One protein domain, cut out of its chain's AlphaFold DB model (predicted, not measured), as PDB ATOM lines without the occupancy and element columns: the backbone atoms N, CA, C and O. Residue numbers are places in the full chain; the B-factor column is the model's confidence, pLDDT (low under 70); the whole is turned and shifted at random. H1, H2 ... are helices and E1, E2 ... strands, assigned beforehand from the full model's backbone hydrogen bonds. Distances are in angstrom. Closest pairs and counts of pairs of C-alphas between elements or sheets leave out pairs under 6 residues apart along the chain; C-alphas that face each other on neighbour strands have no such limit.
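This is residues 49 to 229 of the 234 residues of an uncharacterized protein of Bacteroidales bacterium (UniProt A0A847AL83). Two layers of strands lie face to face along the longest axis: the twisted sheet E1, E12, E5, E9 on one side, and E2, E4, E10 and the first part of E7 on the other. The second layer closes on itself into a barrel ring, where E2, E7 and E8 bend, each with one end turned away from the first sheet, and the short E3 fills the ring between E2 and E8; tight links join the layers at one end, while H1, H2 and the short pair E6 and E11 gather at the other, and residues 94 to 99 stick out. The printed part has 181 residues, with two named helices and twelve named strands in the order E1 E2 E3 E4 E5 E6 H1 E7 E8 E9 E10 H2 E11 E12, and is mostly strand. The barrel is antiparallel, the four-strand sheet mixed, and E6 and E11 parallel. The whole is compact, with a radius of gyration of the C-alphas of 16.7 A, but elongated in outline, spanning 53 by 32 by 29 A.

In the barrel, E2 is residues 59 to 73, 34.0 A from first to last C-alpha; E3 is residues 76 to 79; E8 is residues 153 to 163, 22.2 A; E7 is residues 141 to 150, 24.3 A; E10 is residues 189 to 199, 33.0 A; and E4 is residues 104 to 113, 28.0 A. In the four-strand sheet, E1 is residues 50 to 55, beginning at C-alpha 50 at (26.587, 26.293, -6.322). E12 is residues 222 to 228, 19.9 A, ending at C-alpha 228 at (40.941, 15.179, 2.299). E5 is residues 117 to 125, 26.1 A, and E9 is residues 178 to 186, 22.8 A. E6 is residues 134 to 136, H1 residues 137 to 140, H2 residues 201 to 209 and E11 residues 217 to 219.

Round the closed barrel run E2, E3, E8, E7, E10, E4 and back to E2. E2 bends by 77 degrees at residue 70, and its pairing is staggered: residues 59 to 68 pair with E4, as at N 65 and O 108, 2.8 A, and residues 69 to 73 with E3, as at N 73 and O 76, 2.9 A. E2 and E3 form a hairpin. E3 and E8 are antiparallel neighbours, with N 77 and O 154 within hydrogen-bond range at 2.8 A. E7 and E8, also a hairpin, bend by 71 degrees at residue 147 and by 86 degrees at residue 158; N 143 and O 162 are 2.8 A apart. E7 and E10 have N 144 and O 196 at 2.8 A, and E10 and E4 have N 107 and O 195 at 2.8 A. In the other sheet the edge strands are E1 and E9. E1 is parallel to E12, with N 53 and O 224 at 2.8 A; E12 is antiparallel to E5, with N 122 and O 225 at 2.8 A; E5 is antiparallel to E9, with N 121 and O 181 at 2.8 A. Between the sheets, the closest C-alphas of E7 and E9, Met 145 and Phe 181, are 7.4 A apart. H1 only grazes this sheet, with residues 137 to 139. H1 and H2 touch, their closest C-alphas, Cys 140 and Ala 203, being 5.7 A apart, and both are on the barrel. E6 and E11 have N 135 and O 217 at 3.0 A. In H2 every O i to N i+4 pair is within hydrogen-bond range; H1 is too short for one.

The C-alphas farthest apart, Arg 115 and Thr 212, are 53.4 A apart. The printed part has no cut. The long links are E3 to E4, 24 residues, and E8 to E9, 14 residues, in which residues 165 to 166 pair antiparallel with 174 to 175. The mean pLDDT of the printed part is 83.9; it is under 70 at residues 49 to 50, 86 to 87, 89 to 102 and 211 to 217.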
ATOM      1  N   GLY A  49      25.845  29.612  -8.781       58.28
ATOM      2  CA  GLY A  49      25.041  29.581  -7.558       58.28
ATOM      3  C   GLY A  49      25.320  28.377  -6.665       58.28
ATOM      4  O   GLY A  49      24.943  28.437  -5.502       58.28
ATOM      5  N   MET A  50      26.006  27.338  -7.163       68.81
ATOM      6  CA  MET A  50      26.587  26.293  -6.322       68.81
ATOM      7  C   MET A  50      27.913  26.804  -5.761       68.81
ATOM      8  O   MET A  50      28.817  27.189  -6.517       68.81
ATOM      9  N   SER A  51      28.001  26.846  -4.436       70.81
ATOM     10  CA  SER A  51      29.249  27.052  -3.715       70.81
ATOM     11  C   SER A  51      29.983  25.722  -3.607       70.81
ATOM     12  O   SER A  51      29.389  24.679  -3.334       70.81
ATOM     13  N   VAL A  52      31.281  25.761  -3.887       79.94
ATOM     14  CA  VAL A  52      32.201  24.662  -3.633       79.94
ATOM     15  C   VAL A  52      33.269  25.185  -2.689       79.94
ATOM     16  O   VAL A  52      34.096  26.011  -3.073       79.94
ATOM     17  N   HIS A  53      33.245  24.703  -1.458       83.25
ATOM     18  CA  HIS A  53      34.257  24.964  -0.450       83.25
ATOM     19  C   HIS A  53      35.252  23.817  -0.439       83.25
ATOM     20  O   HIS A  53      34.884  22.650  -0.349       83.25
ATOM     21  N   ILE A  54      36.532  24.134  -0.531       81.50
ATOM     22  CA  ILE A  54      37.593  23.137  -0.562       81.50
ATOM     23  C   ILE A  54      38.430  23.338   0.671       81.50
ATOM     24  O   ILE A  54      39.021  24.399   0.828       81.50
ATOM     25  N   SER A  55      38.483  22.325   1.519       82.38
ATOM     26  CA  SER A  55      39.245  22.327   2.755       82.38
ATOM     27  C   SER A  55      40.311  21.241   2.669       82.38
ATOM     28  O   SER A  55      40.127  20.127   3.147       82.38
ATOM     29  N   SER A  56      41.406  21.538   1.967       80.88
ATOM     30  CA  SER A  56      42.580  20.666   1.912       80.88
ATOM     31  C   SER A  56      43.830  21.447   1.485       80.88
ATOM     32  O   SER A  56      43.815  22.101   0.437       80.88
ATOM     33  N   PRO A  57      44.943  21.358   2.240       78.00
ATOM     34  CA  PRO A  57      46.204  21.998   1.864       78.00
ATOM     35  C   PRO A  57      46.860  21.359   0.628       78.00
ATOM     36  O   PRO A  57      47.679  22.002  -0.030       78.00
ATOM     37  N   ASP A  58      46.500  20.116   0.298       84.06
ATOM     38  CA  ASP A  58      47.091  19.343  -0.800       84.06
ATOM     39  C   ASP A  58      46.416  19.600  -2.160       84.06
ATOM     40  O   ASP A  58      46.946  19.216  -3.207       84.06
ATOM     41  N   ILE A  59      45.284  20.313  -2.167       83.44
ATOM     42  CA  ILE A  59      44.582  20.734  -3.382       83.44
ATOM     43  C   ILE A  59      45.073  22.128  -3.769       83.44
ATOM     44  O   ILE A  59      44.695  23.135  -3.172       83.44
ATOM     45  N   SER A  60      45.918  22.221  -4.795       76.94
ATOM     46  CA  SER A  60      46.551  23.481  -5.221       76.94
ATOM     47  C   SER A  60      45.645  24.363  -6.093       76.94
ATOM     48  O   SER A  60      45.664  25.588  -5.959       76.94
ATOM     49  N   SER A  61      44.780  23.761  -6.903       79.25
ATOM     50  CA  SER A  61      43.743  24.443  -7.679       79.25
ATOM     51  C   SER A  61      42.529  23.546  -7.808       79.25
ATOM     52  O   SER A  61      42.680  22.325  -7.863       79.25
ATOM     53  N   ALA A  62      41.355  24.152  -7.939       82.06
ATOM     54  CA  ALA A  62      40.156  23.417  -8.272       82.06
ATOM     55  C   ALA A  62      39.191  24.249  -9.103       82.06
ATOM     56  O   ALA A  62      39.134  25.473  -8.973       82.06
ATOM     57  N   THR A  63      38.415  23.571  -9.934       85.88
ATOM     58  CA  THR A  63      37.349  24.179 -10.727       85.88
ATOM     59  C   THR A  63      36.153  23.243 -10.765       85.88
ATOM     60  O   THR A  63      36.333  22.031 -10.847       85.88
ATOM     61  N   LEU A  64      34.946  23.808 -10.731       87.75
ATOM     62  CA  LEU A  64      33.712  23.082 -11.002       87.75
ATOM     63  C   LEU A  64      33.200  23.491 -12.381       87.75
ATOM     64  O   LEU A  64      32.846  24.652 -12.601       87.75
ATOM     65  N   THR A  65      33.140  22.529 -13.296       88.19
ATOM     66  CA  THR A  65      32.533  22.696 -14.615       88.19
ATOM     67  C   THR A  65      31.232  21.912 -14.679       88.19
ATOM     68  O   THR A  65      31.200  20.716 -14.407       88.19
ATOM     69  N   VAL A  66      30.148  22.583 -15.066       88.25
ATOM     70  CA  VAL A  66      28.835  21.953 -15.236       88.25
ATOM     71  C   VAL A  66      28.582  21.712 -16.716       88.25
ATOM     72  O   VAL A  66      28.591  22.650 -17.520       88.25
ATOM     73  N   ARG A  67      28.344  20.453 -17.083       87.94
ATOM     74  CA  ARG A  67      28.178  20.027 -18.475       87.94
ATOM     75  C   ARG A  67      26.795  19.430 -18.702       87.94
ATOM     76  O   ARG A  67      26.344  18.624 -17.890       87.94
ATOM     77  N   PRO A  68      26.105  19.798 -19.790       86.62
ATOM     78  CA  PRO A  68      24.834  19.178 -20.118       86.62
ATOM     79  C   PRO A  68      25.054  17.726 -20.550       86.62
ATOM     80  O   PRO A  68      25.947  17.439 -21.350       86.62
ATOM     81  N   VAL A  69      24.206  16.820 -20.066       87.12
ATOM     82  CA  VAL A  69      24.110  15.476 -20.641       87.12
ATOM     83  C   VAL A  69      23.291  15.563 -21.929       87.12
ATOM     84  O   VAL A  69      22.217  16.170 -21.960       87.12
ATOM     85  N   ASN A  70      23.828  14.985 -22.998       84.44
ATOM     86  CA  ASN A  70      23.225  14.973 -24.327       84.44
ATOM     87  C   ASN A  70      22.445  13.685 -24.594       84.44
ATOM     88  O   ASN A  70      21.433  13.734 -25.285       84.44
ATOM     89  N   ASP A  71      22.905  12.561 -24.044       85.69
ATOM     90  CA  ASP A  71      22.263  11.260 -24.216       85.69
ATOM     91  C   ASP A  71      22.370  10.414 -22.943       85.69
ATOM     92  O   ASP A  71      23.367  10.498 -22.218       85.69
ATOM     93  N   ILE A  72      21.328   9.622 -22.676       87.94
ATOM     94  CA  ILE A  72      21.237   8.712 -21.529       87.94
ATOM     95  C   ILE A  72      20.744   7.358 -22.038       87.94
ATOM     96  O   ILE A  72      19.601   7.239 -22.479       87.94
ATOM     97  N   SER A  73      21.583   6.331 -21.927       88.75
ATOM     98  CA  SER A  73      21.271   4.975 -22.385       88.75
ATOM     99  C   SER A  73      21.801   3.946 -21.393       88.75
ATOM    100  O   SER A  73      22.996   3.898 -21.143       88.75
ATOM    101  N   ASN A  74      20.933   3.115 -20.809       86.19
ATOM    102  CA  ASN A  74      21.322   2.032 -19.889       86.19
ATOM    103  C   ASN A  74      22.308   2.454 -18.770       86.19
ATOM    104  O   ASN A  74      23.294   1.762 -18.529       86.19
ATOM    105  N   ASN A  75      22.042   3.572 -18.082       86.62
ATOM    106  CA  ASN A  75      22.926   4.178 -17.064       86.62
ATOM    107  C   ASN A  75      24.287   4.685 -17.587       86.62
ATOM    108  O   ASN A  75      25.168   5.019 -16.794       86.62
ATOM    109  N   GLU A  76      24.455   4.786 -18.905       92.94
ATOM    110  CA  GLU A  76      25.526   5.535 -19.557       92.94
ATOM    111  C   GLU A  76      25.038   6.958 -19.849       92.94
ATOM    112  O   GLU A  76      23.991   7.160 -20.467       92.94
ATOM    113  N   PHE A  77      25.815   7.948 -19.425       92.88
ATOM    114  CA  PHE A  77      25.575   9.371 -19.623       92.88
ATOM    115  C   PHE A  77      26.648   9.908 -20.562       92.88
ATOM    116  O   PHE A  77      27.841   9.860 -20.250       92.88
ATOM    117  N   THR A  78      26.230  10.439 -21.706       93.00
ATOM    118  CA  THR A  78      27.138  11.069 -22.670       93.00
ATOM    119  C   THR A  78      26.998  12.581 -22.596       93.00
ATOM    120  O   THR A  78      25.899  13.116 -22.741       93.00
ATOM    121  N   PHE A  79      28.109  13.288 -22.405       90.56
ATOM    122  CA  PHE A  79      28.162  14.752 -22.398       90.56
ATOM    123  C   PHE A  79      29.117  15.267 -23.480       90.56
ATOM    124  O   PHE A  79      29.927  14.516 -24.014       90.56
ATOM    125  N   ASP A  80      29.021  16.547 -23.833       85.88
ATOM    126  CA  ASP A  80      30.010  17.193 -24.703       85.88
ATOM    127  C   ASP A  80      31.086  17.884 -23.839       85.88
ATOM    128  O   ASP A  80      30.744  18.744 -23.019       85.88
ATOM    129  N   PRO A  81      32.381  17.538 -23.991       84.50
ATOM    130  CA  PRO A  81      33.474  18.092 -23.191       84.50
ATOM    131  C   PRO A  81      33.771  19.568 -23.493       84.50
ATOM    132  O   PRO A  81      34.529  20.198 -22.755       84.50
ATOM    133  N   PHE A  82      33.182  20.152 -24.535       84.81
ATOM    134  CA  PHE A  82      33.331  21.575 -24.853       84.81
ATOM    135  C   PHE A  82      32.096  22.395 -24.480       84.81
ATOM    136  O   PHE A  82      32.187  23.610 -24.302       84.81
ATOM    137  N   SER A  83      30.954  21.733 -24.305       82.12
ATOM    138  CA  SER A  83      29.725  22.376 -23.862       82.12
ATOM    139  C   SER A  83      29.727  22.575 -22.350       82.12
ATOM    140  O   SER A  83      29.932  21.645 -21.566       82.12
ATOM    141  N   VAL A  84      29.434  23.805 -21.939       82.88
ATOM    142  CA  VAL A  84      29.184  24.178 -20.544       82.88
ATOM    143  C   VAL A  84      27.772  24.729 -20.431       82.88
ATOM    144  O   VAL A  84      27.301  25.440 -21.319       82.88
ATOM    145  N   THR A  85      27.078  24.400 -19.347       74.81
ATOM    146  CA  THR A  85      25.730  24.908 -19.080       74.81
ATOM    147  C   THR A  85      25.696  25.631 -17.746       74.81
ATOM    148  O   THR A  85      26.375  25.267 -16.792       74.81
ATOM    149  N   ASN A  86      24.892  26.686 -17.688       68.69
ATOM    150  CA  ASN A  86      24.523  27.362 -16.450       68.69
ATOM    151  C   ASN A  86      23.120  26.990 -15.970       68.69
ATOM    152  O   ASN A  86      22.642  27.578 -15.005       68.69
ATOM    153  N   LYS A  87      22.459  26.074 -16.676       69.06
ATOM    154  CA  LYS A  87      21.124  25.597 -16.352       69.06
ATOM    155  C   LYS A  87      21.242  24.280 -15.610       69.06
ATOM    156  O   LYS A  87      21.949  23.374 -16.056       69.06
ATOM    157  N   LEU A  88      20.549  24.218 -14.485       71.56
ATOM    158  CA  LEU A  88      20.321  22.995 -13.731       71.56
ATOM    159  C   LEU A  88      19.425  22.058 -14.549       71.56
ATOM    160  O   LEU A  88      18.816  22.510 -15.528       71.56
ATOM    161  N   PRO A  89      19.334  20.767 -14.184       68.19
ATOM    162  CA  PRO A  89      18.321  19.910 -14.766       68.19
ATOM    163  C   PRO A  89      16.959  20.596 -14.636       68.19
ATOM    164  O   PRO A  89      16.675  21.184 -13.595       68.19
ATOM    165  N   THR A  90      16.112  20.493 -15.663       65.19
ATOM    166  CA  THR A  90      14.683  20.855 -15.572       65.19
ATOM    167  C   THR A  90      13.806  19.602 -15.668       65.19
ATOM    168  O   THR A  90      14.239  18.608 -16.252       65.19
ATOM    169  N   HIS A  91      12.641  19.581 -15.009       63.56
ATOM    170  CA  HIS A  91      11.670  18.485 -15.093       63.56
ATOM    171  C   HIS A  91      10.505  18.930 -15.973       63.56
ATOM    172  O   HIS A  91       9.986  20.029 -15.806       63.56
ATOM    173  N   ASP A  92      10.107  18.075 -16.908       61.53
ATOM    174  CA  ASP A  92       8.999  18.320 -17.814       61.53
ATOM    175  C   ASP A  92       8.109  17.072 -17.825       61.53
ATOM    176  O   ASP A  92       8.448  16.079 -18.481       61.53
ATOM    177  N   PRO A  93       6.989  17.104 -17.088       55.69
ATOM    178  CA  PRO A  93       6.102  15.957 -16.955       55.69
ATOM    179  C   PRO A  93       5.334  15.657 -18.251       55.69
ATOM    180  O   PRO A  93       4.777  14.572 -18.396       55.69
ATOM    181  N   ASN A  94       5.308  16.596 -19.206       55.31
ATOM    182  CA  ASN A  94       4.517  16.494 -20.431       55.31
ATOM    183  C   ASN A  94       5.360  16.153 -21.669       55.31
ATOM    184  O   ASN A  94       4.801  15.983 -22.754       55.31
ATOM    185  N   GLY A  95       6.688  16.059 -21.534       51.56
ATOM    186  CA  GLY A  95       7.594  15.782 -22.653       51.56
ATOM    187  C   GLY A  95       7.502  16.813 -23.785       51.56
ATOM    188  O   GLY A  95       7.765  16.489 -24.947       51.56
ATOM    189  N   ILE A  96       7.102  18.042 -23.463       48.41
ATOM    190  CA  ILE A  96       7.144  19.187 -24.357       48.41
ATOM    191  C   ILE A  96       8.615  19.438 -24.679       48.41
ATOM    192  O   ILE A  96       9.430  19.763 -23.823       48.41
ATOM    193  N   ILE A  97       8.974  19.289 -25.952       42.59
ATOM    194  CA  ILE A  97      10.345  19.476 -26.429       42.59
ATOM    195  C   ILE A  97      10.694  20.971 -26.359       42.59
ATOM    196  O   ILE A  97      10.690  21.688 -27.358       42.59
ATOM    197  N   VAL A  98      10.982  21.467 -25.161       44.88
ATOM    198  CA  VAL A  98      11.626  22.755 -24.963       44.88
ATOM    199  C   VAL A  98      13.104  22.513 -25.224       44.88
ATOM    200  O   VAL A  98      13.730  21.673 -24.581       44.88
ATOM    201  N   SER A  99      13.683  23.258 -26.165       45.66
ATOM    202  CA  SER A  99      15.104  23.154 -26.558       45.66
ATOM    203  C   SER A  99      16.119  23.306 -25.406       45.66
ATOM    204  O   SER A  99      17.310  23.065 -25.584       45.66
ATOM    205  N   GLU A 100      15.649  23.688 -24.218       50.53
ATOM    206  CA  GLU A 100      16.443  23.958 -23.023       50.53
ATOM    207  C   GLU A 100      16.396  22.834 -21.979       50.53
ATOM    208  O   GLU A 100      17.136  22.892 -20.998       50.53
ATOM    209  N   TYR A 101      15.551  21.820 -22.176       56.78
ATOM    210  CA  TYR A 101      15.369  20.732 -21.223       56.78
ATOM    211  C   TYR A 101      16.626  19.861 -21.109       56.78
ATOM    212  O   TYR A 101      17.144  19.352 -22.109       56.78
ATOM    213  N   LYS A 102      17.111  19.666 -19.879       65.94
ATOM    214  CA  LYS A 102      18.230  18.768 -19.571       65.94
ATOM    215  C   LYS A 102      17.805  17.788 -18.484       65.94
ATOM    216  O   LYS A 102      17.585  18.187 -17.347       65.94
ATOM    217  N   LYS A 103      17.725  16.499 -18.840       70.88
ATOM    218  CA  LYS A 103      17.383  15.402 -17.908       70.88
ATOM    219  C   LYS A 103      18.426  15.209 -16.814       70.88
ATOM    220  O   LYS A 103      18.093  14.799 -15.707       70.88
ATOM    221  N   ALA A 104      19.682  15.477 -17.154       85.44
ATOM    222  CA  ALA A 104      20.816  15.339 -16.264       85.44
ATOM    223  C   ALA A 104      21.919  16.333 -16.641       85.44
ATOM    224  O   ALA A 104      22.014  16.798 -17.785       85.44
ATOM    225  N   ILE A 105      22.774  16.627 -15.670       89.00
ATOM    226  CA  ILE A 105      24.020  17.370 -15.844       89.00
ATOM    227  C   ILE A 105      25.172  16.581 -15.222       89.00
ATOM    228  O   ILE A 105      24.982  15.819 -14.274       89.00
ATOM    229  N   VAL A 106      26.372  16.793 -15.748       92.50
ATOM    230  CA  VAL A 106      27.623  16.304 -15.168       92.50
ATOM    231  C   VAL A 106      28.284  17.453 -14.424       92.50
ATOM    232  O   VAL A 106      28.492  18.530 -14.986       92.50
ATOM    233  N   LEU A 107      28.622  17.211 -13.165       92.62
ATOM    234  CA  LEU A 107      29.510  18.043 -12.372       92.62
ATOM    235  C   LEU A 107      30.922  17.480 -12.521       92.62
ATOM    236  O   LEU A 107      31.194  16.372 -12.063       92.62
ATOM    237  N   GLU A 108      31.803  18.217 -13.184       93.31
ATOM    238  CA  GLU A 108      33.225  17.899 -13.278       93.31
ATOM    239  C   GLU A 108      33.995  18.771 -12.287       93.31
ATOM    240  O   GLU A 108      34.102  19.985 -12.464       93.31
ATOM    241  N   PHE A 109      34.542  18.139 -11.254       92.00
ATOM    242  CA  PHE A 109      35.471  18.754 -10.321       92.00
ATOM    243  C   PHE A 109      36.891  18.445 -10.779       92.00
ATOM    244  O   PHE A 109      37.356  17.317 -10.631       92.00
ATOM    245  N   SER A 110      37.577  19.431 -11.347       91.81
ATOM    246  CA  SER A 110      38.980  19.284 -11.743       91.81
ATOM    247  C   SER A 110      39.883  19.827 -10.647       91.81
ATOM    248  O   SER A 110      39.660  20.945 -10.185       91.81
ATOM    249  N   PHE A 111      40.915  19.072 -10.277       89.31
ATOM    250  CA  PHE A 111      41.867  19.384  -9.214       89.31
ATOM    251  C   PHE A 111      43.309  19.326  -9.710       89.31
ATOM    252  O   PHE A 111      43.610  18.654 -10.695       89.31
ATOM    253  N   SER A 112      44.205  19.972  -8.967       91.75
ATOM    254  CA  SER A 112      45.645  19.714  -9.027       91.75
ATOM    255  C   SER A 112      46.143  19.311  -7.640       91.75
ATOM    256  O   SER A 112      46.168  20.144  -6.726       91.75
ATOM    257  N   LEU A 113      46.498  18.035  -7.489       91.38
ATOM    258  CA  LEU A 113      46.866  17.408  -6.219       91.38
ATOM    259  C   LEU A 113      48.388  17.316  -6.057       91.38
ATOM    260  O   LEU A 113      49.096  16.932  -6.991       91.38
ATOM    261  N   SER A 114      48.900  17.624  -4.865       90.69
ATOM    262  CA  SER A 114      50.333  17.528  -4.532       90.69
ATOM    263  C   SER A 114      50.826  16.085  -4.333       90.69
ATOM    264  O   SER A 114      52.019  15.813  -4.485       90.69
ATOM    265  N   ARG A 115      49.922  15.160  -3.990       90.94
ATOM    266  CA  ARG A 115      50.194  13.750  -3.676       90.94
ATOM    267  C   ARG A 115      48.979  12.872  -3.983       90.94
ATOM    268  O   ARG A 115      47.908  13.387  -4.281       90.94
ATOM    269  N   VAL A 116      49.167  11.553  -3.905       91.69
ATOM    270  CA  VAL A 116      48.051  10.596  -3.924       91.69
ATOM    271  C   VAL A 116      47.248  10.755  -2.635       91.69
ATOM    272  O   VAL A 116      47.854  10.841  -1.561       91.69
ATOM    273  N   MET A 117      45.923  10.824  -2.737       89.94
ATOM    274  CA  MET A 117      45.052  11.002  -1.576       89.94
ATOM    275  C   MET A 117      43.615  10.550  -1.828       89.94
ATOM    276  O   MET A 117      43.151  10.507  -2.969       89.94
ATOM    277  N   ASP A 118      42.906  10.313  -0.733       92.12
ATOM    278  CA  ASP A 118      41.469  10.088  -0.735       92.12
ATOM    279  C   ASP A 118      40.734  11.423  -0.601       92.12
ATOM    280  O   ASP A 118      41.091  12.279   0.217       92.12
ATOM    281  N   ILE A 119      39.699  11.602  -1.417       90.81
ATOM    282  CA  ILE A 119      38.896  12.819  -1.486       90.81
ATOM    283  C   ILE A 119      37.470  12.498  -1.061       90.81
ATOM    284  O   ILE A 119      36.821  11.611  -1.618       90.81
ATOM    285  N   LYS A 120      36.948  13.283  -0.121       92.56
ATOM    286  CA  LYS A 120      35.528  13.303   0.216       92.56
ATOM    287  C   LYS A 120      34.873  14.515  -0.421       92.56
ATOM    288  O   LYS A 120      35.323  15.641  -0.227       92.56
ATOM    289  N   ILE A 121      33.778  14.285  -1.134       93.06
ATOM    290  CA  ILE A 121      32.848  15.331  -1.554       93.06
ATOM    291  C   ILE A 121      31.590  15.176  -0.706       93.06
ATOM    292  O   ILE A 121      30.854  14.201  -0.840       93.06
ATOM    293  N   GLN A 122      31.345  16.126   0.185       94.00
ATOM    294  CA  GLN A 122      30.106  16.238   0.939       94.00
ATOM    295  C   GLN A 122      29.205  17.275   0.272       94.00
ATOM    296  O   GLN A 122      29.673  18.323  -0.153       94.00
ATOM    297  N   VAL A 123      27.910  16.998   0.184       94.50
ATOM    298  CA  VAL A 123      26.924  17.934  -0.362       94.50
ATOM    299  C   VAL A 123      25.883  18.189   0.707       94.50
ATOM    300  O   VAL A 123      25.245  17.247   1.173       94.50
ATOM    301  N   ASN A 124      25.725  19.443   1.110       94.00
ATOM    302  CA  ASN A 124      24.776  19.859   2.132       94.00
ATOM    303  C   ASN A 124      23.557  20.509   1.480       94.00
ATOM    304  O   ASN A 124      23.692  21.303   0.550       94.00
ATOM    305  N   ALA A 125      22.376  20.184   1.997       93.25
ATOM    306  CA  ALA A 125      21.130  20.847   1.652       93.25
ATOM    307  C   ALA A 125      20.847  21.972   2.654       93.25
ATOM    308  O   ALA A 125      20.782  21.733   3.861       93.25
ATOM    309  N   GLY A 126      20.660  23.192   2.155       89.00
ATOM    310  CA  GLY A 126      20.350  24.355   2.987       89.00
ATOM    311  C   GLY A 126      18.890  24.418   3.441       89.00
ATOM    312  O   GLY A 126      18.601  24.976   4.500       89.00
ATOM    313  N   ALA A 127      17.963  23.854   2.663       89.06
ATOM    314  CA  ALA A 127      16.535  23.949   2.942       89.06
ATOM    315  C   ALA A 127      15.948  22.666   3.545       89.06
ATOM    316  O   ALA A 127      16.417  21.556   3.299       89.06
ATOM    317  N   SER A 128      14.846  22.798   4.284       89.94
ATOM    318  CA  SER A 128      14.025  21.658   4.718       89.94
ATOM    319  C   SER A 128      13.162  21.107   3.574       89.94
ATOM    320  O   SER A 128      13.039  21.710   2.505       89.94
ATOM    321  N   TRP A 129      12.541  19.945   3.793       89.62
ATOM    322  CA  TRP A 129      11.556  19.405   2.854       89.62
ATOM    323  C   TRP A 129      10.324  20.309   2.754       89.62
ATOM    324  O   TRP A 129       9.776  20.747   3.769       89.62
ATOM    325  N   THR A 130       9.863  20.531   1.526       86.25
ATOM    326  CA  THR A 130       8.615  21.230   1.208       86.25
ATOM    327  C   THR A 130       7.887  20.476   0.101       86.25
ATOM    328  O   THR A 130       8.510  20.000  -0.842       86.25
ATOM    329  N   ASN A 131       6.561  20.391   0.181       81.50
ATOM    330  CA  ASN A 131       5.708  19.701  -0.795       81.50
ATOM    331  C   ASN A 131       4.897  20.673  -1.669       81.50
ATOM    332  O   ASN A 131       3.805  20.341  -2.116       81.50
ATOM    333  N   ASN A 132       5.403  21.891  -1.864       78.94
ATOM    334  CA  ASN A 132       4.773  22.908  -2.700       78.94
ATOM    335  C   ASN A 132       5.685  23.287  -3.885       78.94
ATOM    336  O   ASN A 132       6.820  22.818  -3.987       78.94
ATOM    337  N   HIS A 133       5.166  24.126  -4.779       71.69
ATOM    338  CA  HIS A 133       5.799  24.509  -6.049       71.69
ATOM    339  C   HIS A 133       7.033  25.407  -5.904       71.69
ATOM    340  O   HIS A 133       7.844  25.478  -6.825       71.69
ATOM    341  N   ASN A 134       7.174  26.084  -4.761       78.56
ATOM    342  CA  ASN A 134       8.375  26.831  -4.411       78.56
ATOM    343  C   ASN A 134       9.297  25.866  -3.684       78.56
ATOM    344  O   ASN A 134       9.175  25.650  -2.475       78.56
ATOM    345  N   ASN A 135      10.161  25.223  -4.455       83.44
ATOM    346  CA  ASN A 135      10.949  24.119  -3.963       83.44
ATOM    347  C   ASN A 135      12.441  24.370  -4.151       83.44
ATOM    348  O   ASN A 135      12.869  25.345  -4.765       83.44
ATOM    349  N   TYR A 136      13.235  23.467  -3.596       87.44
ATOM    350  CA  TYR A 136      14.683  23.543  -3.618       87.44
ATOM    351  C   TYR A 136      15.247  22.342  -4.360       87.44
ATOM    352  O   TYR A 136      14.647  21.261  -4.353       87.44
ATOM    353  N   LEU A 137      16.400  22.510  -5.002       87.44
ATOM    354  CA  LEU A 137      17.031  21.435  -5.759       87.44
ATOM    355  C   LEU A 137      17.249  20.196  -4.913       87.44
ATOM    356  O   LEU A 137      16.902  19.110  -5.364       87.44
ATOM    357  N   SER A 138      17.755  20.348  -3.688       91.69
ATOM    358  CA  SER A 138      17.997  19.220  -2.792       91.69
ATOM    359  C   SER A 138      16.760  18.342  -2.578       91.69
ATOM    360  O   SER A 138      16.894  17.139  -2.401       91.69
ATOM    361  N   ASN A 139      15.546  18.894  -2.655       89.88
ATOM    362  CA  ASN A 139      14.313  18.114  -2.538       89.88
ATOM    363  C   ASN A 139      13.999  17.277  -3.786       89.88
ATOM    364  O   ASN A 139      13.239  16.318  -3.704       89.88
ATOM    365  N   CYS A 140      14.553  17.648  -4.937       86.31
ATOM    366  CA  CYS A 140      14.077  17.200  -6.240       86.31
ATOM    367  C   CYS A 140      15.138  16.462  -7.052       86.31
ATOM    368  O   CYS A 140      14.818  15.958  -8.123       86.31
ATOM    369  N   ILE A 141      16.386  16.390  -6.589       90.19
ATOM    370  CA  ILE A 141      17.473  15.748  -7.328       90.19
ATOM    371  C   ILE A 141      17.923  14.436  -6.694       90.19
ATOM    372  O   ILE A 141      17.830  14.229  -5.483       90.19
ATOM    373  N   THR A 142      18.505  13.584  -7.528       92.94
ATOM    374  CA  THR A 142      19.471  12.580  -7.100       92.94
ATOM    375  C   THR A 142      20.856  12.930  -7.635       92.94
ATOM    376  O   THR A 142      21.009  13.628  -8.643       92.94
ATOM    377  N   ILE A 143      21.875  12.446  -6.932       94.94
ATOM    378  CA  ILE A 143      23.277  12.561  -7.307       94.94
ATOM    379  C   ILE A 143      23.837  11.152  -7.455       94.94
ATOM    380  O   ILE A 143      23.775  10.356  -6.517       94.94
ATOM    381  N   SER A 144      24.391  10.847  -8.623       94.31
ATOM    382  CA  SER A 144      25.002   9.558  -8.916       94.31
ATOM    383  C   SER A 144      26.520   9.657  -8.993       94.31
ATOM    384  O   SER A 144      27.073  10.545  -9.648       94.31
ATOM    385  N   MET A 145      27.194   8.702  -8.358       94.19
ATOM    386  CA  MET A 145      28.636   8.514  -8.445       94.19
ATOM    387  C   MET A 145      28.978   7.629  -9.661       94.19
ATOM    388  O   MET A 145      28.388   6.553  -9.831       94.19
ATOM    389  N   PRO A 146      29.933   8.040 -10.513       93.44
ATOM    390  CA  PRO A 146      30.434   7.219 -11.608       93.44
ATOM    391  C   PRO A 146      30.948   5.861 -11.127       93.44
ATOM    392  O   PRO A 146      31.665   5.778 -10.134       93.44
ATOM    393  N   SER A 147      30.642   4.801 -11.869       91.94
ATOM    394  CA  SER A 147      31.334   3.511 -11.768       91.94
ATOM    395  C   SER A 147      32.514   3.422 -12.739       91.94
ATOM    396  O   SER A 147      33.481   2.712 -12.483       91.94
ATOM    397  N   SER A 148      32.448   4.145 -13.859       92.06
ATOM    398  CA  SER A 148      33.563   4.315 -14.792       92.06
ATOM    399  C   SER A 148      33.396   5.584 -15.624       92.06
ATOM    400  O   SER A 148      32.278   6.048 -15.857       92.06
ATOM    401  N   VAL A 149      34.522   6.124 -16.091       92.56
ATOM    402  CA  VAL A 149      34.575   7.272 -16.999       92.56
ATOM    403  C   VAL A 149      35.469   6.908 -18.178       92.56
ATOM    404  O   VAL A 149      36.616   6.508 -17.989       92.56
ATOM    405  N   ASN A 150      34.946   7.024 -19.396       92.31
ATOM    406  CA  ASN A 150      35.683   6.770 -20.629       92.31
ATOM    407  C   ASN A 150      35.477   7.935 -21.600       92.31
ATOM    408  O   ASN A 150      34.469   8.013 -22.307       92.31
ATOM    409  N   GLY A 151      36.430   8.868 -21.597       90.44
ATOM    410  CA  GLY A 151      36.336  10.106 -22.361       90.44
ATOM    411  C   GLY A 151      35.097  10.905 -21.959       90.44
ATOM    412  O   GLY A 151      35.016  11.430 -20.855       90.44
ATOM    413  N   THR A 152      34.125  10.984 -22.863       92.69
ATOM    414  CA  THR A 152      32.899  11.780 -22.708       92.69
ATOM    415  C   THR A 152      31.700  10.969 -22.211       92.69
ATOM    416  O   THR A 152      30.569  11.459 -22.214       92.69
ATOM    417  N   LYS A 153      31.936   9.706 -21.842       95.12
ATOM    418  CA  LYS A 153      30.928   8.762 -21.366       95.12
ATOM    419  C   LYS A 153      31.173   8.435 -19.902       95.12
ATOM    420  O   LYS A 153      32.285   8.060 -19.527       95.12
ATOM    421  N   ILE A 154      30.129   8.544 -19.092       95.62
ATOM    422  CA  ILE A 154      30.138   8.180 -17.675       95.62
ATOM    423  C   ILE A 154      29.111   7.078 -17.470       95.62
ATOM    424  O   ILE A 154      27.945   7.268 -17.795       95.62
ATOM    425  N   ASN A 155      29.524   5.951 -16.903       94.69
ATOM    426  CA  ASN A 155      28.593   4.907 -16.487       94.69
ATOM    427  C   ASN A 155      28.314   5.019 -14.992       94.69
ATOM    428  O   ASN A 155      29.218   5.327 -14.214       94.69
ATOM    429  N   THR A 156      27.085   4.713 -14.588       91.94
ATOM    430  CA  THR A 156      26.700   4.543 -13.182       91.94
ATOM    431  C   THR A 156      26.125   3.148 -12.947       91.94
ATOM    432  O   THR A 156      25.729   2.437 -13.871       91.94
ATOM    433  N   THR A 157      26.107   2.720 -11.689       86.50
ATOM    434  CA  THR A 157      25.397   1.514 -11.241       86.50
ATOM    435  C   THR A 157      24.222   1.921 -10.357       86.50
ATOM    436  O   THR A 157      24.227   2.992  -9.750       86.50
ATOM    437  N   SER A 158      23.202   1.067 -10.256       73.12
ATOM    438  CA  SER A 158      21.986   1.364  -9.481       73.12
ATOM    439  C   SER A 158      22.252   1.642  -7.994       73.12
ATOM    440  O   SER A 158      21.497   2.388  -7.382       73.12
ATOM    441  N   GLY A 159      23.334   1.100  -7.423       76.88
ATOM    442  CA  GLY A 159      23.741   1.340  -6.032       76.88
ATOM    443  C   GLY A 159      24.481   2.659  -5.790       76.88
ATOM    444  O   GLY A 159      24.681   3.032  -4.642       76.88
ATOM    445  N   ASN A 160      24.858   3.375  -6.850       87.00
ATOM    446  CA  ASN A 160      25.657   4.595  -6.756       87.00
ATOM    447  C   ASN A 160      24.810   5.866  -6.890       87.00
ATOM    448  O   ASN A 160      25.360   6.921  -7.188       87.00
ATOM    449  N   THR A 161      23.489   5.788  -6.720       92.31
ATOM    450  CA  THR A 161      22.585   6.943  -6.809       92.31
ATOM    451  C   THR A 161      22.039   7.286  -5.435       92.31
ATOM    452  O   THR A 161      21.460   6.442  -4.758       92.31
ATOM    453  N   TYR A 162      22.195   8.544  -5.048       94.94
ATOM    454  CA  TYR A 162      21.885   9.044  -3.719       94.94
ATOM    455  C   TYR A 162      20.885  10.189  -3.823       94.94
ATOM    456  O   TYR A 162      20.927  10.982  -4.761       94.94
ATOM    457  N   SER A 163      19.982  10.288  -2.857       94.56
ATOM    458  CA  SER A 163      18.957  11.327  -2.801       94.56
ATOM    459  C   SER A 163      18.936  11.930  -1.409       94.56
ATOM    460  O   SER A 163      19.068  11.205  -0.422       94.56
ATOM    461  N   PHE A 164      18.721  13.242  -1.314       95.50
ATOM    462  CA  PHE A 164      18.422  13.855  -0.020       95.50
ATOM    463  C   PHE A 164      17.027  13.468   0.460       95.50
ATOM    464  O   PHE A 164      16.789  13.497   1.658       95.50
ATOM    465  N   VAL A 165      16.110  13.118  -0.446       94.81
ATOM    466  CA  VAL A 165      14.730  12.756  -0.110       94.81
ATOM    467  C   VAL A 165      14.470  11.294  -0.434       94.81
ATOM    468  O   VAL A 165      14.695  10.851  -1.562       94.81
ATOM    469  N   THR A 166      13.968  10.554   0.546       93.56
ATOM    470  CA  THR A 166      13.590   9.144   0.409       93.56
ATOM    471  C   THR A 166      12.135   8.933   0.802       93.56
ATOM    472  O   THR A 166      11.639   9.584   1.725       93.56
ATOM    473  N   PHE A 167      11.484   7.979   0.144       91.00
ATOM    474  CA  PHE A 167      10.095   7.598   0.373       91.00
ATOM    475  C   PHE A 167      10.044   6.216   1.035       91.00
ATOM    476  O   PHE A 167      10.043   5.197   0.346       91.00
ATOM    477  N   PRO A 168      10.069   6.139   2.377       89.38
ATOM    478  CA  PRO A 168       9.861   4.871   3.063       89.38
ATOM    479  C   PRO A 168       8.453   4.338   2.774       89.38
ATOM    480  O   PRO A 168       7.495   5.102   2.652       89.38
ATOM    481  N   GLU A 169       8.325   3.015   2.688       85.62
ATOM    482  CA  GLU A 169       7.075   2.348   2.321       85.62
ATOM    483  C   GLU A 169       5.914   2.767   3.246       85.62
ATOM    484  O   GLU A 169       5.978   2.611   4.466       85.62
ATOM    485  N   GLY A 170       4.861   3.353   2.662       76.62
ATOM    486  CA  GLY A 170       3.681   3.847   3.387       76.62
ATOM    487  C   GLY A 170       3.910   5.088   4.265       76.62
ATOM    488  O   GLY A 170       3.015   5.465   5.022       76.62
ATOM    489  N   GLY A 171       5.090   5.711   4.195       81.31
ATOM    490  CA  GLY A 171       5.475   6.860   5.009       81.31
ATOM    491  C   GLY A 171       5.438   8.200   4.273       81.31
ATOM    492  O   GLY A 171       5.199   8.289   3.071       81.31
ATOM    493  N   LEU A 172       5.694   9.268   5.031       88.38
ATOM    494  CA  LEU A 172       5.932  10.605   4.485       88.38
ATOM    495  C   LEU A 172       7.372  10.727   3.952       88.38
ATOM    496  O   LEU A 172       8.251  10.005   4.435       88.38
ATOM    497  N   PRO A 173       7.638  11.668   3.024       91.00
ATOM    498  CA  PRO A 173       8.987  11.942   2.541       91.00
ATOM    499  C   PRO A 173       9.927  12.255   3.705       91.00
ATOM    500  O   PRO A 173       9.625  13.095   4.557       91.00
ATOM    501  N   GLN A 174      11.077  11.590   3.734       92.81
ATOM    502  CA  GLN A 174      12.130  11.842   4.711       92.81
ATOM    503  C   GLN A 174      13.293  12.547   4.036       92.81
ATOM    504  O   GLN A 174      13.722  12.126   2.964       92.81
ATOM    505  N   LYS A 175      13.801  13.606   4.675       94.12
ATOM    506  CA  LYS A 175      14.929  14.381   4.167       94.12
ATOM    507  C   LYS A 175      16.176  14.188   5.019       94.12
ATOM    508  O   LYS A 175      16.156  14.434   6.223       94.12
ATOM    509  N   THR A 176      17.268  13.834   4.362       94.75
ATOM    510  CA  THR A 176      18.622  13.830   4.909       94.75
ATOM    511  C   THR A 176      19.278  15.185   4.623       94.75
ATOM    512  O   THR A 176      19.135  15.698   3.514       94.75
ATOM    513  N   PRO A 177      19.992  15.800   5.585       93.88
ATOM    514  CA  PRO A 177      20.596  17.121   5.396       93.88
ATOM    515  C   PRO A 177      21.869  17.102   4.539       93.88
ATOM    516  O   PRO A 177      22.257  18.140   4.007       93.88
ATOM    517  N   SER A 178      22.537  15.954   4.408       94.94
ATOM    518  CA  SER A 178      23.799  15.847   3.679       94.94
ATOM    519  C   SER A 178      23.987  14.497   2.990       94.94
ATOM    520  O   SER A 178      23.512  13.462   3.455       94.94
ATOM    521  N   LEU A 179      24.717  14.517   1.877       95.31
ATOM    522  CA  LEU A 179      25.220  13.343   1.164       95.31
ATOM    523  C   LEU A 179      26.751  13.362   1.189       95.31
ATOM    524  O   LEU A 179      27.355  14.428   1.269       95.31
ATOM    525  N   SER A 180      27.398  12.198   1.150       93.75
ATOM    526  CA  SER A 180      28.863  12.088   1.144       93.75
ATOM    527  C   SER A 180      29.327  11.048   0.137       93.75
ATOM    528  O   SER A 180      28.803   9.937   0.102       93.75
ATOM    529  N   PHE A 181      30.331  11.420  -0.651       93.50
ATOM    530  CA  PHE A 181      30.937  10.608  -1.699       93.50
ATOM    531  C   PHE A 181      32.436  10.508  -1.432       93.50
ATOM    532  O   PHE A 181      33.090  11.534  -1.247       93.50
ATOM    533  N   ILE A 182      32.966   9.289  -1.402       92.69
ATOM    534  CA  ILE A 182      34.379   9.021  -1.123       92.69
ATOM    535  C   ILE A 182      35.037   8.497  -2.396       92.69
ATOM    536  O   ILE A 182      34.564   7.536  -3.000       92.69
ATOM    537  N   PHE A 183      36.130   9.138  -2.787       91.62
ATOM    538  CA  PHE A 183      36.943   8.798  -3.944       91.62
ATOM    539  C   PHE A 183      38.344   8.447  -3.456       91.62
ATOM    540  O   PHE A 183      39.029   9.302  -2.902       91.62
ATOM    541  N   GLN A 184      38.743   7.190  -3.634       92.12
ATOM    542  CA  GLN A 184      39.989   6.661  -3.080       92.12
ATOM    543  C   GLN A 184      41.130   6.684  -4.093       92.12
ATOM    544  O   GLN A 184      40.891   6.636  -5.304       92.12
ATOM    545  N   ASP A 185      42.358   6.724  -3.581       91.31
ATOM    546  CA  ASP A 185      43.604   6.567  -4.334       91.31
ATOM    547  C   ASP A 185      43.717   7.520  -5.536       91.31
ATOM    548  O   ASP A 185      44.213   7.168  -6.614       91.31
ATOM    549  N   ILE A 186      43.256   8.762  -5.370       92.25
ATOM    550  CA  ILE A 186      43.276   9.741  -6.452       92.25
ATOM    551  C   ILE A 186      44.713  10.178  -6.695       92.25
ATOM    552  O   ILE A 186      45.384  10.710  -5.811       92.25
ATOM    553  N   ALA A 187      45.192   9.929  -7.913       91.75
ATOM    554  CA  ALA A 187      46.576  10.159  -8.294       91.75
ATOM    555  C   ALA A 187      46.992  11.634  -8.166       91.75
ATOM    556  O   ALA A 187      46.218  12.547  -8.463       91.75
ATOM    557  N   ALA A 188      48.257  11.850  -7.797       92.44
ATOM    558  CA  ALA A 188      48.870  13.174  -7.781       92.44
ATOM    559  C   ALA A 188      48.867  13.823  -9.178       92.44
ATOM    560  O   ALA A 188      48.977  13.139 -10.200       92.44
ATOM    561  N   GLY A 189      48.841  15.157  -9.219       92.81
ATOM    562  CA  GLY A 189      48.779  15.945 -10.448       92.81
ATOM    563  C   GLY A 189      47.358  16.369 -10.818       92.81
ATOM    564  O   GLY A 189      46.479  16.475  -9.963       92.81
ATOM    565  N   ASN A 190      47.150  16.668 -12.103       93.25
ATOM    566  CA  ASN A 190      45.858  17.126 -12.606       93.25
ATOM    567  C   ASN A 190      44.896  15.946 -12.759       93.25
ATOM    568  O   ASN A 190      45.194  14.996 -13.484       93.25
ATOM    569  N   THR A 191      43.734  16.036 -12.125       92.44
ATOM    570  CA  THR A 191      42.719  14.977 -12.124       92.44
ATOM    571  C   THR A 191      41.315  15.571 -12.151       92.44
ATOM    572  O   THR A 191      41.128  16.731 -11.786       92.44
ATOM    573  N   SER A 192      40.329  14.781 -12.573       92.62
ATOM    574  CA  SER A 192      38.915  15.156 -12.556       92.62
ATOM    575  C   SER A 192      38.096  14.081 -11.848       92.62
ATOM    576  O   SER A 192      38.215  12.895 -12.156       92.62
ATOM    577  N   ILE A 193      37.228  14.508 -10.936       93.75
ATOM    578  CA  ILE A 193      36.169  13.690 -10.345       93.75
ATOM    579  C   ILE A 193      34.842  14.137 -10.943       93.75
ATOM    580  O   ILE A 193      34.590  15.331 -11.104       93.75
ATOM    581  N   TYR A 194      33.982  13.174 -11.250       94.50
ATOM    582  CA  TYR A 194      32.682  13.439 -11.844       94.50
ATOM    583  C   TYR A 194      31.565  13.034 -10.884       94.50
ATOM    584  O   TYR A 194      31.670  12.024 -10.193       94.50
ATOM    585  N   LEU A 195      30.483  13.802 -10.871       95.19
ATOM    586  CA  LEU A 195      29.191  13.426 -10.299       95.19
ATOM    587  C   LEU A 195      28.107  13.714 -11.335       95.19
ATOM    588  O   LEU A 195      28.233  14.643 -12.132       95.19
ATOM    589  N   ILE A 196      27.033  12.935 -11.328       93.62
ATOM    590  CA  ILE A 196      25.873  13.172 -12.193       93.62
ATOM    591  C   ILE A 196      24.728  13.667 -11.326       93.62
ATOM    592  O   ILE A 196      24.409  13.043 -10.323       93.62
ATOM    593  N   MET A 197      24.099  14.768 -11.719       91.19
ATOM    594  CA  MET A 197      22.886  15.268 -11.083       91.19
ATOM    595  C   MET A 197      21.709  15.096 -12.041       91.19
ATOM    596  O   MET A 197      21.778  15.511 -13.199       91.19
ATOM    597  N   GLN A 198      20.624  14.510 -11.546       87.44
ATOM    598  CA  GLN A 198      19.387  14.264 -12.288       87.44
ATOM    599  C   GLN A 198      18.177  14.464 -11.371       87.44
ATOM    600  O   GLN A 198      18.338  14.554 -10.156       87.44
ATOM    601  N   TYR A 199      16.960  14.511 -11.916       84.69
ATOM    602  CA  TYR A 199      15.770  14.561 -11.064       84.69
ATOM    603  C   TYR A 199      15.508  13.247 -10.340       84.69
ATOM    604  O   TYR A 199      15.538  12.167 -10.932       84.69
ATOM    605  N   ASN A 200      15.140  13.374  -9.071       87.62
ATOM    606  CA  ASN A 200      14.393  12.372  -8.344       87.62
ATOM    607  C   ASN A 200      12.932  12.424  -8.810       87.62
ATOM    608  O   ASN A 200      12.153  13.251  -8.339       87.62
ATOM    609  N   LEU A 201      12.578  11.553  -9.759       83.69
ATOM    610  CA  LEU A 201      11.229  11.513 -10.327       83.69
ATOM    611  C   LEU A 201      10.163  11.240  -9.265       83.69
ATOM    612  O   LEU A 201       9.133  11.895  -9.286       83.69
ATOM    613  N   GLU A 202      10.432  10.369  -8.293       87.38
ATOM    614  CA  GLU A 202       9.483  10.077  -7.214       87.38
ATOM    615  C   GLU A 202       9.202  11.318  -6.354       87.38
ATOM    616  O   GLU A 202       8.048  11.629  -6.057       87.38
ATOM    617  N   ALA A 203      10.245  12.080  -6.008       87.75
ATOM    618  CA  ALA A 203      10.078  13.320  -5.256       87.75
ATOM    619  C   ALA A 203       9.305  14.378  -6.039       87.75
ATOM    620  O   ALA A 203       8.415  15.033  -5.492       87.75
ATOM    621  N   VAL A 204       9.632  14.521  -7.322       82.50
ATOM    622  CA  VAL A 204       8.941  15.451  -8.208       82.50
ATOM    623  C   VAL A 204       7.479  15.055  -8.385       82.50
ATOM    624  O   VAL A 204       6.612  15.905  -8.218       82.50
ATOM    625  N   ASP A 205       7.183  13.781  -8.631       81.69
ATOM    626  CA  ASP A 205       5.818  13.275  -8.780       81.69
ATOM    627  C   ASP A 205       5.004  13.472  -7.497       81.69
ATOM    628  O   ASP A 205       3.844  13.887  -7.551       81.69
ATOM    629  N   TYR A 206       5.617  13.257  -6.329       85.88
ATOM    630  CA  TYR A 206       4.978  13.539  -5.049       85.88
ATOM    631  C   TYR A 206       4.642  15.025  -4.897       85.88
ATOM    632  O   TYR A 206       3.514  15.361  -4.536       85.88
ATOM    633  N   ILE A 207       5.592  15.926  -5.170       81.88
ATOM    634  CA  ILE A 207       5.363  17.379  -5.122       81.88
ATOM    635  C   ILE A 207       4.253  17.764  -6.112       81.88
ATOM    636  O   ILE A 207       3.338  18.504  -5.746       81.88
ATOM    637  N   ASN A 208       4.286  17.193  -7.318       76.62
ATOM    638  CA  ASN A 208       3.301  17.429  -8.367       76.62
ATOM    639  C   ASN A 208       1.893  16.994  -7.950       76.62
ATOM    640  O   ASN A 208       0.928  17.718  -8.186       76.62
ATOM    641  N   GLY A 209       1.768  15.847  -7.279       76.50
ATOM    642  CA  GLY A 209       0.494  15.342  -6.765       76.50
ATOM    643  C   GLY A 209      -0.111  16.181  -5.632       76.50
ATOM    644  O   GLY A 209      -1.297  16.045  -5.341       76.50
ATOM    645  N   HIS A 210       0.676  17.056  -5.002       74.00
ATOM    646  CA  HIS A 210       0.237  17.955  -3.929       74.00
ATOM    647  C   HIS A 210       0.061  19.408  -4.404       74.00
ATOM    648  O   HIS A 210      -0.211  20.301  -3.595       74.00
ATOM    649  N   GLY A 211       0.198  19.644  -5.711       62.44
ATOM    650  CA  GLY A 211       0.204  20.958  -6.333       62.44
ATOM    651  C   GLY A 211      -0.928  21.204  -7.336       62.44
ATOM    652  O   GLY A 211      -1.560  20.282  -7.839       62.44
ATOM    653  N   THR A 212      -1.196  22.477  -7.638       57.59
ATOM    654  CA  THR A 212      -2.133  22.934  -8.685       57.59
ATOM    655  C   THR A 212      -1.495  23.917  -9.674       57.59
ATOM    656  O   THR A 212      -2.188  24.426 -10.557       57.59
ATOM    657  N   ALA A 213      -0.203  24.230  -9.537       55.25
ATOM    658  CA  ALA A 213       0.478  25.210 -10.375       55.25
ATOM    659  C   ALA A 213       1.040  24.588 -11.656       55.25
ATOM    660  O   ALA A 213       1.345  23.399 -11.731       55.25
ATOM    661  N   LEU A 214       1.176  25.446 -12.667       51.06
ATOM    662  CA  LEU A 214       1.599  25.097 -14.022       51.06
ATOM    663  C   LEU A 214       3.128  25.108 -14.206       51.06
ATOM    664  O   LEU A 214       3.606  24.625 -15.227       51.06
ATOM    665  N   GLU A 215       3.887  25.653 -13.248       53.50
ATOM    666  CA  GLU A 215       5.342  25.810 -13.338       53.50
ATOM    667  C   GLU A 215       5.989  25.617 -11.956       53.50
ATOM    668  O   GLU A 215       5.478  26.119 -10.951       53.50
ATOM    669  N   TYR A 216       7.094  24.868 -11.908       59.53
ATOM    670  CA  TYR A 216       7.859  24.600 -10.689       59.53
ATOM    671  C   TYR A 216       9.169  25.378 -10.716       59.53
ATOM    672  O   TYR A 216       9.957  25.256 -11.654       59.53
ATOM    673  N   THR A 217       9.419  26.137  -9.656       65.19
ATOM    674  CA  THR A 217      10.698  26.809  -9.424       65.19
ATOM    675  C   THR A 217      11.507  26.011  -8.417       65.19
ATOM    676  O   THR A 217      11.053  25.773  -7.299       65.19
ATOM    677  N   TYR A 218      12.713  25.613  -8.825       75.81
ATOM    678  CA  TYR A 218      13.678  24.922  -7.976       75.81
ATOM    679  C   TYR A 218      14.862  25.847  -7.706       75.81
ATOM    680  O   TYR A 218      15.705  26.064  -8.578       75.81
ATOM    681  N   GLU A 219      14.917  26.416  -6.509       82.62
ATOM    682  CA  GLU A 219      16.043  27.244  -6.090       82.62
ATOM    683  C   GLU A 219      17.244  26.368  -5.720       82.62
ATOM    684  O   GLU A 219      17.094  25.289  -5.140       82.62
ATOM    685  N   ASN A 220      18.455  26.820  -6.058       84.31
ATOM    686  CA  ASN A 220      19.656  26.120  -5.620       84.31
ATOM    687  C   ASN A 220      19.900  26.363  -4.128       84.31
ATOM    688  O   ASN A 220      20.106  27.500  -3.714       84.31
ATOM    689  N   ASP A 221      19.960  25.283  -3.359       89.88
ATOM    690  CA  ASP A 221      20.303  25.280  -1.937       89.88
ATOM    691  C   ASP A 221      21.449  24.309  -1.615       89.88
ATOM    692  O   ASP A 221      21.639  23.938  -0.457       89.88
ATOM    693  N   LEU A 222      22.174  23.856  -2.640       89.81
ATOM    694  CA  LEU A 222      23.240  22.874  -2.507       89.81
ATOM    695  C   LEU A 222      24.586  23.554  -2.297       89.81
ATOM    696  O   LEU A 222      24.995  24.402  -3.095       89.81
ATOM    697  N   ASP A 223      25.283  23.096  -1.263       90.56
ATOM    698  CA  ASP A 223      26.647  23.490  -0.941       90.56
ATOM    699  C   ASP A 223      27.576  22.272  -0.982       90.56
ATOM    700  O   ASP A 223      27.319  21.264  -0.320       90.56
ATOM    701  N   PHE A 224      28.642  22.345  -1.776       90.75
ATOM    702  CA  PHE A 224      29.606  21.260  -1.948       90.75
ATOM    703  C   PHE A 224      30.847  21.538  -1.106       90.75
ATOM    704  O   PHE A 224      31.476  22.579  -1.241       90.75
ATOM    705  N   ILE A 225      31.251  20.578  -0.284       90.06
ATOM    706  CA  ILE A 225      32.466  20.635   0.524       90.06
ATOM    707  C   ILE A 225      33.397  19.518   0.071       90.06
ATOM    708  O   ILE A 225      33.017  18.349   0.088       90.06
ATOM    709  N   ILE A 226      34.616  19.868  -0.322       90.00
ATOM    710  CA  ILE A 226      35.639  18.927  -0.776       90.00
ATOM    711  C   ILE A 226      36.775  18.934   0.234       90.00
ATOM    712  O   ILE A 226      37.385  19.976   0.465       90.00
ATOM    713  N   SER A 227      37.072  17.785   0.824       88.75
ATOM    714  CA  SER A 227      38.133  17.650   1.821       88.75
ATOM    715  C   SER A 227      38.982  16.413   1.568       88.75
ATOM    716  O   SER A 227      38.566  15.482   0.873       88.75
ATOM    717  N   ASP A 228      40.177  16.408   2.150       87.44
ATOM    718  CA  ASP A 228      40.941  15.179   2.299       87.44
ATOM    719  C   ASP A 228      40.279  14.267   3.335       87.44
ATOM    720  O   ASP A 228      39.624  14.731   4.271       87.44
ATOM    721  N   ILE A 229      40.420  12.958   3.147       80.75
ATOM    722  CA  ILE A 229      40.044  11.977   4.166       80.75
ATOM    723  C   ILE A 229      41.304  11.660   4.960       80.75
ATOM    724  O   ILE A 229      42.277  11.130   4.424       80.75
TER     725      ILE A 229